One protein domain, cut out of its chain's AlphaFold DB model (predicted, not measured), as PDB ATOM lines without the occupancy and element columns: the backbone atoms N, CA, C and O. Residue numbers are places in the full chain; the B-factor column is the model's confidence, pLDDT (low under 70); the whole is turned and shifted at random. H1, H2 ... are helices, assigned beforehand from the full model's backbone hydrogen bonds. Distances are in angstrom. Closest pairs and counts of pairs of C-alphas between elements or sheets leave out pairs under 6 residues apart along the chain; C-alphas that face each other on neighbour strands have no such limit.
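What this domain is: This is residues 115 to 211 of the 212 residues of an uncharacterized protein of Thermosipho africanus (UniProt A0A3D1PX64). A core helix, H5, runs through the middle of a rounded body, and the other five helices surround it in the order H1, H2, H3, H4, with H6 on the remaining side, crossing H5 and H1. H4 and H5 make a helical hairpin. The 97 printed residues hold six named helices, H1 to H6 along the chain, and no named strand; the class is all helix. The whole is compact, with a radius of gyration of the C-alphas of 12.5 A and spans of 34 by 27 by 23 A.

Where its parts are: H1, residues 115 to 125, begins at C-alpha 115 (177.348, 301.047, 268.929) and is 15.4 A long. H2 is residues 128 to 135 and H3 residues 142 to 146. H4, residues 151 to 162, measures 17.0 A. H5, residues 168 to 183, measures 23.2 A. H6, residues 195 to 210, measures 22.2 A and ends at C-alpha 210 (185.697, 290.970, 276.567).

How they stand to each other: H5 is the hub. With residues 173 to 180 alone it touches H1, closest at the C-alphas of Tyr 125 and Lys 179, 6.1 A, the same way at a tilt of 36 degrees, only just steep. H4 touches H5 at the C-alphas of Val 161 and Lys 171, 5.9 A, opposite ways at a shallow tilt of 13 degrees. H6 touches H5 at a steep tilt of 59 degrees, closest at the C-alphas of Phe 177 and Val 198, 6.8 A. H6 touches H1 about perpendicular, at 73 degrees, with the C-alphas of Trp 117 and Tyr 206 closest at 5.9 A. H2 is close but not clearly touching H5, at the C-alphas of Leu 134 and Lys 172, 6.5 A. H3 touches H4 at the C-alphas of Ile 145 and Arg 154, 6.1 A. H4 and H6 are apart. In H1 to H6 every O i to N i+4 pair is within hydrogen-bond range.

The domain as a whole: The C-alphas farthest apart, of Lys 164 and Gln 211, are 36.8 A apart. The printed part has no cut. The link from H5 to H6 is long, with 11 residues. Mean pLDDT of the printed part is 95.8, and no printed residue is under 70.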
ATOM      1  N   ASN A 115     176.315 301.021 269.957       93.81
ATOM      2  CA  ASN A 115     177.348 301.047 268.929       93.81
ATOM      3  C   ASN A 115     178.624 300.348 269.399       93.81
ATOM      4  O   ASN A 115     179.334 299.788 268.563       93.81
ATOM      5  N   ARG A 116     178.934 300.379 270.700       95.75
ATOM      6  CA  ARG A 116     180.152 299.776 271.252       95.75
ATOM      7  C   ARG A 116     180.117 298.260 271.103       95.75
ATOM      8  O   ARG A 116     181.004 297.713 270.444       95.75
ATOM      9  N   TRP A 117     179.082 297.601 271.624       97.00
ATOM     10  CA  TRP A 117     178.977 296.143 271.527       97.00
ATOM     11  C   TRP A 117     178.797 295.687 270.074       97.00
ATOM     12  O   TRP A 117     179.472 294.753 269.636       97.00
ATOM     13  N   GLN A 118     177.992 296.403 269.275       96.81
ATOM     14  CA  GLN A 118     177.796 296.062 267.860       96.81
ATOM     15  C   GLN A 118     179.097 296.141 267.070       96.81
ATOM     16  O   GLN A 118     179.373 295.260 266.262       96.81
ATOM     17  N   ASN A 119     179.892 297.198 267.264       96.06
ATOM     18  CA  ASN A 119     181.150 297.363 266.541       96.06
ATOM     19  C   ASN A 119     182.211 296.362 266.997       96.06
ATOM     20  O   ASN A 119     183.006 295.927 266.165       96.06
ATOM     21  N   PHE A 120     182.234 296.003 268.283       97.75
ATOM     22  CA  PHE A 120     183.140 294.978 268.783       97.75
ATOM     23  C   PHE A 120     182.832 293.614 268.158       97.75
ATOM     24  O   PHE A 120     183.702 293.036 267.509       97.75
ATOM     25  N   LEU A 121     181.588 293.136 268.271       98.19
ATOM     26  CA  LEU A 121     181.200 291.823 267.743       98.19
ATOM     27  C   LEU A 121     181.316 291.769 266.220       98.19
ATOM     28  O   LEU A 121     181.774 290.773 265.670       98.19
ATOM     29  N   LEU A 122     180.979 292.866 265.540       97.38
ATOM     30  CA  LEU A 122     181.187 292.995 264.103       97.38
ATOM     31  C   LEU A 122     182.657 292.781 263.722       97.38
ATOM     32  O   LEU A 122     182.922 292.073 262.765       97.38
ATOM     33  N   LYS A 123     183.614 293.358 264.456       97.50
ATOM     34  CA  LYS A 123     185.048 293.150 264.179       97.50
ATOM     35  C   LYS A 123     185.539 291.757 264.579       97.50
ATOM     36  O   LYS A 123     186.500 291.286 263.985       97.50
ATOM     37  N   LYS A 124     184.926 291.142 265.595       97.38
ATOM     38  CA  LYS A 124     185.330 289.830 266.117       97.38
ATOM     39  C   LYS A 124     184.865 288.672 265.229       97.38
ATOM     40  O   LYS A 124     185.624 287.731 265.040       97.38
ATOM     41  N   TYR A 125     183.640 288.738 264.703       97.88
ATOM     42  CA  TYR A 125     182.993 287.597 264.041       97.88
ATOM     43  C   TYR A 125     182.874 287.703 262.520       97.88
ATOM     44  O   TYR A 125     182.574 286.698 261.878       97.88
ATOM     45  N   LEU A 126     183.054 288.891 261.939       97.81
ATOM     46  CA  LEU A 126     182.916 289.086 260.496       97.81
ATOM     47  C   LEU A 126     184.273 289.346 259.846       97.81
ATOM     48  O   LEU A 126     185.165 289.977 260.415       97.81
ATOM     49  N   THR A 127     184.384 288.905 258.602       97.31
ATOM     50  CA  THR A 127     185.491 289.217 257.699       97.31
ATOM     51  C   THR A 127     185.477 290.691 257.288       97.31
ATOM     52  O   THR A 127     184.467 291.392 257.400       97.31
ATOM     53  N   LYS A 128     186.607 291.188 256.770       96.19
ATOM     54  CA  LYS A 128     186.712 292.574 256.281       96.19
ATOM     55  C   LYS A 128     185.679 292.884 255.189       96.19
ATOM     56  O   LYS A 128     185.082 293.962 255.229       96.19
ATOM     57  N   ASP A 129     185.424 291.933 254.297       95.75
ATOM     58  CA  ASP A 129     184.492 292.091 253.178       95.75
ATOM     59  C   ASP A 129     183.040 292.170 253.671       95.75
ATOM     60  O   ASP A 129     182.318 293.115 253.345       95.75
ATOM     61  N   GLU A 130     182.629 291.264 254.568       97.06
ATOM     62  CA  GLU A 130     181.302 291.303 255.206       97.06
ATOM     63  C   GLU A 130     181.076 292.628 255.961       97.06
ATOM     64  O   GLU A 130     180.000 293.238 255.887       97.06
ATOM     65  N   ILE A 131     182.104 293.123 256.659       96.81
ATOM     66  CA  ILE A 131     182.069 294.418 257.352       96.81
ATOM     67  C   ILE A 131     181.871 295.571 256.362       96.81
ATOM     68  O   ILE A 131     181.078 296.482 256.637       96.81
ATOM     69  N   GLN A 132     182.586 295.565 255.236       95.56
ATOM     70  CA  GLN A 132     182.480 296.602 254.211       95.56
ATOM     71  C   GLN A 132     181.070 296.643 253.613       95.56
ATOM     72  O   GLN A 132     180.476 297.725 253.539       95.56
ATOM     73  N   ILE A 133     180.497 295.477 253.295       95.38
ATOM     74  CA  ILE A 133     179.120 295.345 252.800       95.38
ATOM     75  C   ILE A 133     178.133 295.967 253.795       95.38
ATOM     76  O   ILE A 133     177.358 296.859 253.442       95.38
ATOM     77  N   LEU A 134     178.196 295.577 255.072       94.88
ATOM     78  CA  LEU A 134     177.267 296.071 256.098       94.88
ATOM     79  C   LEU A 134     177.441 297.565 256.407       94.88
ATOM     80  O   LEU A 134     176.487 298.229 256.834       94.88
ATOM     81  N   LYS A 135     178.632 298.132 256.193       92.12
ATOM     82  CA  LYS A 135     178.886 299.569 256.377       92.12
ATOM     83  C   LYS A 135     178.493 300.413 255.167       92.12
ATOM     84  O   LYS A 135     178.182 301.587 255.368       92.12
ATOM     85  N   ALA A 136     178.379 299.832 253.972       92.50
ATOM     86  CA  ALA A 136     178.028 300.544 252.743       92.50
ATOM     87  C   ALA A 136     176.731 301.369 252.866       92.50
ATOM     88  O   ALA A 136     175.773 300.984 253.546       92.50
ATOM     89  N   LYS A 137     176.679 302.528 252.194       86.94
ATOM     90  CA  LYS A 137     175.505 303.424 252.216       86.94
ATOM     91  C   LYS A 137     174.253 302.721 251.678       86.94
ATOM     92  O   LYS A 137     173.191 302.817 252.287       86.94
ATOM     93  N   LYS A 138     174.410 301.972 250.585       88.31
ATOM     94  CA  LYS A 138     173.420 301.040 250.043       88.31
ATOM     95  C   LYS A 138     173.993 299.636 250.205       88.31
ATOM     96  O   LYS A 138     174.986 299.312 249.569       88.31
ATOM     97  N   VAL A 139     173.411 298.861 251.114       88.25
ATOM     98  CA  VAL A 139     173.861 297.495 251.400       88.25
ATOM     99  C   VAL A 139     173.218 296.558 250.387       88.25
ATOM    100  O   VAL A 139     171.989 296.531 250.293       88.25
ATOM    101  N   ASP A 140     174.038 295.814 249.654       91.25
ATOM    102  CA  ASP A 140     173.596 294.635 248.915       91.25
ATOM    103  C   ASP A 140     173.771 293.410 249.816       91.25
ATOM    104  O   ASP A 140     174.879 293.095 250.240       91.25
ATOM    105  N   TYR A 141     172.663 292.760 250.169       94.69
ATOM    106  CA  TYR A 141     172.679 291.618 251.080       94.69
ATOM    107  C   TYR A 141     172.882 290.283 250.359       94.69
ATOM    108  O   TYR A 141     173.055 289.287 251.054       94.69
ATOM    109  N   ASN A 142     172.870 290.235 249.021       95.38
ATOM    110  CA  ASN A 142     172.926 288.975 248.269       95.38
ATOM    111  C   ASN A 142     174.179 288.163 248.622       95.38
ATOM    112  O   ASN A 142     174.067 287.028 249.067       95.38
ATOM    113  N   GLN A 143     175.350 288.803 248.604       93.44
ATOM    114  CA  GLN A 143     176.612 288.161 248.992       93.44
ATOM    115  C   GLN A 143     176.593 287.627 250.435       93.44
ATOM    116  O   GLN A 143     177.132 286.563 250.721       93.44
ATOM    117  N   LEU A 144     175.947 288.346 251.361       96.69
ATOM    118  CA  LEU A 144     175.820 287.891 252.747       96.69
ATOM    119  C   LEU A 144     174.889 286.682 252.855       96.69
ATOM    120  O   LEU A 144     175.178 285.779 253.633       96.69
ATOM    121  N   ILE A 145     173.786 286.685 252.097       97.94
ATOM    122  CA  ILE A 145     172.793 285.606 252.031       97.94
ATOM    123  C   ILE A 145     173.423 284.329 251.474       97.94
ATOM    124  O   ILE A 145     173.199 283.260 252.043       97.94
ATOM    125  N   ASP A 146     174.225 284.440 250.416       96.50
ATOM    126  CA  ASP A 146     174.889 283.304 249.767       96.50
ATOM    127  C   ASP A 146     175.873 282.601 250.717       96.50
ATOM    128  O   ASP A 146     176.026 281.382 250.679       96.50
ATOM    129  N   ASN A 147     176.458 283.349 251.659       96.00
ATOM    130  CA  ASN A 147     177.340 282.815 252.698       96.00
ATOM    131  C   ASN A 147     176.595 282.140 253.870       96.00
ATOM    132  O   ASN A 147     177.238 281.610 254.784       96.00
ATOM    133  N   ILE A 148     175.255 282.162 253.898       98.31
ATOM    134  CA  ILE A 148     174.472 281.526 254.966       98.31
ATOM    135  C   ILE A 148     174.295 280.035 254.673       98.31
ATOM    136  O   ILE A 148     173.502 279.643 253.817       98.31
ATOM    137  N   LYS A 149     174.972 279.188 255.452       98.00
ATOM    138  CA  LYS A 149     174.937 277.723 255.318       98.00
ATOM    139  C   LYS A 149     173.678 277.087 255.906       98.00
ATOM    140  O   LYS A 149     173.256 276.035 255.451       98.00
ATOM    141  N   HIS A 150     173.061 277.719 256.904       98.12
ATOM    142  CA  HIS A 150     171.866 277.185 257.556       98.12
ATOM    143  C   HIS A 150     170.591 277.585 256.798       98.12
ATOM    144  O   HIS A 150     170.132 278.727 256.902       98.12
ATOM    145  N   ASP A 151     169.979 276.642 256.080       97.94
ATOM    146  CA  ASP A 151     168.874 276.879 255.136       97.94
ATOM    147  C   ASP A 151     167.699 277.670 255.724       97.94
ATOM    148  O   ASP A 151     167.290 278.695 255.175       97.94
ATOM    149  N   LYS A 152     167.191 277.256 256.894       97.94
ATOM    150  CA  LYS A 152     166.071 277.952 257.557       97.94
ATOM    151  C   LYS A 152     166.439 279.383 257.958       97.94
ATOM    152  O   LYS A 152     165.573 280.258 257.998       97.94
ATOM    153  N   TYR A 153     167.711 279.618 258.285       98.44
ATOM    154  CA  TYR A 153     168.195 280.949 258.646       98.44
ATOM    155  C   TYR A 153     168.365 281.799 257.391       98.44
ATOM    156  O   TYR A 153     167.936 282.949 257.391       98.44
ATOM    157  N   ARG A 154     168.901 281.221 256.306       98.44
ATOM    158  CA  ARG A 154     169.044 281.867 254.996       98.44
ATOM    159  C   ARG A 154     167.694 282.351 254.488       98.44
ATOM    160  O   ARG A 154     167.535 283.536 254.218       98.44
ATOM    161  N   GLU A 155     166.694 281.471 254.461       98.12
ATOM    162  CA  GLU A 155     165.337 281.808 254.016       98.12
ATOM    163  C   GLU A 155     164.729 282.955 254.841       98.12
ATOM    164  O   GLU A 155     164.171 283.917 254.297       98.12
ATOM    165  N   TRP A 156     164.851 282.888 256.169       98.12
ATOM    166  CA  TRP A 156     164.363 283.955 257.034       98.12
ATOM    167  C   TRP A 156     165.143 285.255 256.846       98.12
ATOM    168  O   TRP A 156     164.515 286.310 256.770       98.12
ATOM    169  N   TYR A 157     166.473 285.204 256.758       98.19
ATOM    170  CA  TYR A 157     167.321 286.384 256.633       98.19
ATOM    171  C   TYR A 157     167.048 287.112 255.315       98.19
ATOM    172  O   TYR A 157     166.844 288.325 255.336       98.19
ATOM    173  N   THR A 158     166.874 286.385 254.205       98.00
ATOM    174  CA  THR A 158     166.428 286.940 252.914       98.00
ATOM    175  C   THR A 158     165.112 287.710 253.057       98.00
ATOM    176  O   THR A 158     164.988 288.860 252.622       98.00
ATOM    177  N   LYS A 159     164.123 287.134 253.752       97.00
ATOM    178  CA  LYS A 159     162.854 287.821 254.061       97.00
ATOM    179  C   LYS A 159     163.041 288.981 255.048       97.00
ATOM    180  O   LYS A 159     162.285 289.948 255.026       97.00
ATOM    181  N   HIS A 160     164.011 288.898 255.950       95.88
ATOM    182  CA  HIS A 160     164.267 289.897 256.986       95.88
ATOM    183  C   HIS A 160     164.891 291.174 256.412       95.88
ATOM    184  O   HIS A 160     164.482 292.283 256.773       95.88
ATOM    185  N   VAL A 161     165.857 291.031 255.499       95.94
ATOM    186  CA  VAL A 161     166.604 292.157 254.920       95.94
ATOM    187  C   VAL A 161     165.828 292.913 253.845       95.94
ATOM    188  O   VAL A 161     166.071 294.105 253.646       95.94
ATOM    189  N   THR A 162     164.840 292.277 253.217       94.31
ATOM    190  CA  THR A 162     163.953 292.902 252.221       94.31
ATOM    191  C   THR A 162     162.833 293.737 252.852       94.31
ATOM    192  O   THR A 162     162.308 294.656 252.221       94.31
ATOM    193  N   LYS A 163     162.497 293.507 254.129       93.31
ATOM    194  CA  LYS A 163     161.498 294.309 254.855       93.31
ATOM    195  C   LYS A 163     161.956 295.762 255.011       93.31
ATOM    196  O   LYS A 163     163.013 296.046 255.585       93.31
ATOM    197  N   LYS A 164     161.109 296.693 254.555       87.62
ATOM    198  CA  LYS A 164     161.307 298.149 254.704       87.62
ATOM    199  C   LYS A 164     161.233 298.611 256.163       87.62
ATOM    200  O   LYS A 164     161.928 299.548 256.534       87.62
ATOM    201  N   SER A 165     160.422 297.944 256.985       87.31
ATOM    202  CA  SER A 165     160.261 298.251 258.414       87.31
ATOM    203  C   SER A 165     161.463 297.840 259.271       87.31
ATOM    204  O   SER A 165     161.621 298.328 260.388       87.31
ATOM    205  N   THR A 166     162.330 296.961 258.764       89.19
ATOM    206  CA  THR A 166     163.522 296.516 259.485       89.19
ATOM    207  C   THR A 166     164.651 297.532 259.311       89.19
ATOM    208  O   THR A 166     165.090 297.810 258.192       89.19
ATOM    209  N   SER A 167     165.172 298.055 260.422       90.25
ATOM    210  CA  SER A 167     166.297 298.993 260.401       90.25
ATOM    211  C   SER A 167     167.596 298.325 259.937       90.25
ATOM    212  O   SER A 167     167.797 297.120 260.098       90.25
ATOM    213  N   LYS A 168     168.530 299.119 259.400       91.38
ATOM    214  CA  LYS A 168     169.873 298.639 259.028       91.38
ATOM    215  C   LYS A 168     170.613 298.021 260.223       91.38
ATOM    216  O   LYS A 168     171.286 297.010 260.062       91.38
ATOM    217  N   ALA A 169     170.447 298.591 261.420       90.62
ATOM    218  CA  ALA A 169     171.028 298.052 262.648       90.62
ATOM    219  C   ALA A 169     170.522 296.629 262.936       90.62
ATOM    220  O   ALA A 169     171.338 295.739 263.135       90.62
ATOM    221  N   LYS A 170     169.209 296.398 262.826       93.31
ATOM    222  CA  LYS A 170     168.583 295.082 263.030       93.31
ATOM    223  C   LYS A 170     169.038 294.027 262.011       93.31
ATOM    224  O   LYS A 170     169.300 292.887 262.371       93.31
ATOM    225  N   LYS A 171     169.200 294.413 260.740       95.75
ATOM    226  CA  LYS A 171     169.738 293.524 259.688       95.75
ATOM    227  C   LYS A 171     171.196 293.141 259.954       95.75
ATOM    228  O   LYS A 171     171.594 292.005 259.707       95.75
ATOM    229  N   LYS A 172     171.978 294.095 260.464       96.12
ATOM    230  CA  LYS A 172     173.379 293.909 260.855       96.12
ATOM    231  C   LYS A 172     173.499 292.984 262.070       96.12
ATOM    232  O   LYS A 172     174.274 292.040 262.006       96.12
ATOM    233  N   THR A 173     172.734 293.211 263.141       97.44
ATOM    234  CA  THR A 173     172.803 292.374 264.355       97.44
ATOM    235  C   THR A 173     172.352 290.944 264.085       97.44
ATOM    236  O   THR A 173     173.031 290.013 264.504       97.44
ATOM    237  N   ALA A 174     171.317 290.748 263.263       98.19
ATOM    238  CA  ALA A 174     170.926 289.420 262.793       98.19
ATOM    239  C   ALA A 174     172.052 288.694 262.025       98.19
ATOM    240  O   ALA A 174     172.214 287.486 262.172       98.19
ATOM    241  N   TYR A 175     172.863 289.394 261.226       98.38
ATOM    242  CA  TYR A 175     173.991 288.744 260.548       98.38
ATOM    243  C   TYR A 175     175.151 288.427 261.499       98.38
ATOM    244  O   TYR A 175     175.730 287.349 261.423       98.38
ATOM    245  N   ILE A 176     175.452 289.327 262.442       98.50
ATOM    246  CA  ILE A 176     176.440 289.065 263.501       98.50
ATOM    247  C   ILE A 176     176.043 287.819 264.295       98.50
ATOM    248  O   ILE A 176     176.870 286.932 264.498       98.50
ATOM    249  N   PHE A 177     174.769 287.716 264.683       98.69
ATOM    250  CA  PHE A 177     174.252 286.525 265.342       98.69
ATOM    251  C   PHE A 177     174.430 285.275 264.487       98.69
ATOM    252  O   PHE A 177     174.887 284.274 265.015       98.69
ATOM    253  N   TYR A 178     174.146 285.328 263.181       98.62
ATOM    254  CA  TYR A 178     174.372 284.184 262.293       98.62
ATOM    255  C   TYR A 178     175.819 283.681 262.338       98.62
ATOM    256  O   TYR A 178     176.030 282.480 262.452       98.62
ATOM    257  N   LYS A 179     176.814 284.574 262.294       98.56
ATOM    258  CA  LYS A 179     178.229 284.172 262.356       98.56
ATOM    259  C   LYS A 179     178.584 283.499 263.682       98.56
ATOM    260  O   LYS A 179     179.347 282.537 263.696       98.56
ATOM    261  N   ILE A 180     177.992 283.958 264.783       98.31
ATOM    262  CA  ILE A 180     178.139 283.304 266.090       98.31
ATOM    263  C   ILE A 180     177.416 281.953 266.081       98.31
ATOM    264  O   ILE A 180     178.012 280.944 266.425       98.31
ATOM    265  N   PHE A 181     176.173 281.903 265.613       98.31
ATOM    266  CA  PHE A 181     175.377 280.684 265.490       98.31
ATOM    267  C   PHE A 181     176.088 279.611 264.651       98.31
ATOM    268  O   PHE A 181     176.139 278.455 265.053       98.31
ATOM    269  N   GLU A 182     176.724 280.006 263.546       98.00
ATOM    270  CA  GLU A 182     177.588 279.150 262.727       98.00
ATOM    271  C   GLU A 182     178.795 278.625 263.516       98.00
ATOM    272  O   GLU A 182     179.089 277.434 263.449       98.00
ATOM    273  N   SER A 183     179.464 279.469 264.311       96.50
ATOM    274  CA  SER A 183     180.611 279.045 265.131       96.50
ATOM    275  C   SER A 183     180.257 278.050 266.247       96.50
ATOM    276  O   SER A 183     181.132 277.325 266.709       96.50
ATOM    277  N   TYR A 184     178.981 277.980 266.639       95.88
ATOM    278  CA  TYR A 184     178.441 276.990 267.577       95.88
ATOM    279  C   TYR A 184     177.801 275.795 266.847       95.88
ATOM    280  O   TYR A 184     176.966 275.104 267.414       95.88
ATOM    281  N   ASN A 185     178.139 275.551 265.574       96.88
ATOM    282  CA  ASN A 185     177.554 274.476 264.759       96.88
ATOM    283  C   ASN A 185     176.014 274.505 264.712       96.88
ATOM    284  O   ASN A 185     175.367 273.467 264.611       96.88
ATOM    285  N   PHE A 186     175.431 275.704 264.769       96.56
ATOM    286  CA  PHE A 186     173.987 275.930 264.808       96.56
ATOM    287  C   PHE A 186     173.283 275.374 266.058       96.56
ATOM    288  O   PHE A 186     172.068 275.173 266.040       96.56
ATOM    289  N   ASP A 187     174.021 275.186 267.154       95.19
ATOM    290  CA  ASP A 187     173.510 274.683 268.432       95.19
ATOM    291  C   ASP A 187     173.277 275.824 269.438       95.19
ATOM    292  O   ASP A 187     173.966 275.988 270.443       95.19
ATOM    293  N   ILE A 188     172.323 276.697 269.109       96.62
ATOM    294  CA  ILE A 188     171.832 277.750 270.006       96.62
ATOM    295  C   ILE A 188     170.307 277.752 269.922       96.62
ATOM    296  O   ILE A 188     169.734 278.267 268.957       96.62
ATOM    297  N   ASP A 189     169.645 277.220 270.951       96.50
ATOM    298  CA  ASP A 189     168.178 277.156 271.038       96.50
ATOM    299  C   ASP A 189     167.548 278.489 271.478       96.50
ATOM    300  O   ASP A 189     166.835 278.609 272.473       96.50
ATOM    301  N   ILE A 190     167.842 279.546 270.725       97.19
ATOM    302  CA  ILE A 190     167.233 280.863 270.904       97.19
ATOM    303  C   ILE A 190     166.190 281.108 269.817       97.19
ATOM    304  O   ILE A 190     166.344 280.719 268.658       97.19
ATOM    305  N   LYS A 191     165.135 281.860 270.148       97.56
ATOM    306  CA  LYS A 191     164.147 282.353 269.173       97.56
ATOM    307  C   LYS A 191     164.747 283.454 268.282       97.56
ATOM    308  O   LYS A 191     164.294 284.594 268.316       97.56
ATOM    309  N   TRP A 192     165.728 283.118 267.445       96.81
ATOM    310  CA  TRP A 192     166.525 284.041 266.618       96.81
ATOM    311  C   TRP A 192     165.716 284.891 265.622       96.81
ATOM    312  O   TRP A 192     166.195 285.911 265.137       96.81
ATOM    313  N   LYS A 193     164.453 284.535 265.347       96.56
ATOM    314  CA  LYS A 193     163.523 285.385 264.577       96.56
ATOM    315  C   LYS A 193     163.068 286.635 265.344       96.56
ATOM    316  O   LYS A 193     162.510 287.545 264.728       96.56
ATOM    317  N   ASN A 194     163.252 286.664 266.665       96.62
ATOM    318  CA  ASN A 194     162.975 287.802 267.531       96.62
ATOM    319  C   ASN A 194     164.258 288.613 267.753       96.62
ATOM    320  O   ASN A 194     165.149 288.200 268.492       96.62
ATOM    321  N   ASN A 195     164.325 289.798 267.149       95.19
ATOM    322  CA  ASN A 195     165.521 290.637 267.219       95.19
ATOM    323  C   ASN A 195     165.875 291.075 268.640       95.19
ATOM    324  O   ASN A 195     167.051 291.204 268.926       95.19
ATOM    325  N   ASN A 196     164.899 291.258 269.526       96.31
ATOM    326  CA  ASN A 196     165.183 291.694 270.893       96.31
ATOM    327  C   ASN A 196     165.853 290.561 271.699       96.31
ATOM    328  O   ASN A 196     166.707 290.794 272.549       96.31
ATOM    329  N   TYR A 197     165.524 289.302 271.377       98.38
ATOM    330  CA  TYR A 197     166.210 288.141 271.950       98.38
ATOM    331  C   TYR A 197     167.644 288.081 271.428       98.38
ATOM    332  O   TYR A 197     168.575 287.945 272.216       98.38
ATOM    333  N   VAL A 198     167.821 288.259 270.115       98.38
ATOM    334  CA  VAL A 198     169.143 288.327 269.483       98.38
ATOM    335  C   VAL A 198     169.991 289.454 270.073       98.38
ATOM    336  O   VAL A 198     171.135 289.210 270.434       98.38
ATOM    337  N   ASP A 199     169.446 290.661 270.217       98.06
ATOM    338  CA  ASP A 199     170.180 291.809 270.748       98.06
ATOM    339  C   ASP A 199     170.602 291.543 272.210       98.06
ATOM    340  O   ASP A 199     171.787 291.662 272.520       98.06
ATOM    341  N   SER A 200     169.706 291.039 273.077       98.56
ATOM    342  CA  SER A 200     170.068 290.639 274.454       98.56
ATOM    343  C   SER A 200     171.155 289.553 274.513       98.56
ATOM    344  O   SER A 200     172.069 289.632 275.335       98.56
ATOM    345  N   PHE A 201     171.115 288.570 273.606       98.75
ATOM    346  CA  PHE A 201     172.154 287.546 273.480       98.75
ATOM    347  C   PHE A 201     173.493 288.153 273.068       98.75
ATOM    348  O   PHE A 201     174.521 287.842 273.662       98.75
ATOM    349  N   LEU A 202     173.496 289.044 272.073       98.69
ATOM    350  CA  LEU A 202     174.713 289.705 271.606       98.69
ATOM    351  C   LEU A 202     175.320 290.594 272.697       98.69
ATOM    352  O   LEU A 202     176.539 290.633 272.829       98.69
ATOM    353  N   ILE A 203     174.501 291.245 273.523       98.44
ATOM    354  CA  ILE A 203     174.972 292.011 274.686       98.44
ATOM    355  C   ILE A 203     175.661 291.086 275.707       98.44
ATOM    356  O   ILE A 203     176.771 291.388 276.148       98.44
ATOM    357  N   ALA A 204     175.062 289.935 276.031       98.38
ATOM    358  CA  ALA A 204     175.676 288.944 276.923       98.38
ATOM    359  C   ALA A 204     176.998 288.412 276.342       98.38
ATOM    360  O   ALA A 204     178.024 288.348 277.023       98.38
ATOM    361  N   LYS A 205     176.986 288.092 275.043       98.31
ATOM    362  CA  LYS A 205     178.144 287.576 274.312       98.31
ATOM    363  C   LYS A 205     179.275 288.595 274.231       98.31
ATOM    364  O   LYS A 205     180.433 288.212 274.351       98.31
ATOM    365  N   TYR A 206     178.953 289.881 274.092       98.12
ATOM    366  CA  TYR A 206     179.923 290.969 274.175       98.12
ATOM    367  C   TYR A 206     180.664 290.957 275.514       98.12
ATOM    368  O   TYR A 206     181.889 291.012 275.499       98.12
ATOM    369  N   MET A 207     179.961 290.824 276.644       96.25
ATOM    370  CA  MET A 207     180.613 290.771 277.961       96.25
ATOM    371  C   MET A 207     181.512 289.548 278.116       96.25
ATOM    372  O   MET A 207     182.674 289.697 278.485       96.25
ATOM    373  N   PHE A 208     181.013 288.364 277.752       96.94
ATOM    374  CA  PHE A 208     181.813 287.136 277.755       96.94
ATOM    375  C   PHE A 208     183.090 287.289 276.913       96.94
ATOM    376  O   PHE A 208     184.191 286.945 277.334       96.94
ATOM    377  N   ASP A 209     182.957 287.854 275.714       96.62
ATOM    378  CA  ASP A 209     184.053 287.986 274.762       96.62
ATOM    379  C   ASP A 209     185.093 289.054 275.121       96.62
ATOM    380  O   ASP A 209     186.170 289.044 274.518       96.62
ATOM    381  N   GLN A 210     184.766 289.976 276.029       90.31
ATOM    382  CA  GLN A 210     185.697 290.970 276.567       90.31
ATOM    383  C   GLN A 210     186.583 290.397 277.684       90.31
ATOM    384  O   GLN A 210     187.587 291.029 277.993       90.31
ATOM    385  N   GLN A 211     186.239 289.232 278.255       70.62
ATOM    386  CA  GLN A 211     186.890 288.662 279.445       70.62
ATOM    387  C   GLN A 211     187.045 289.690 280.585       70.62
ATOM    388  O   GLN A 211     188.125 289.837 281.156       70.62
TER     389      GLN A 211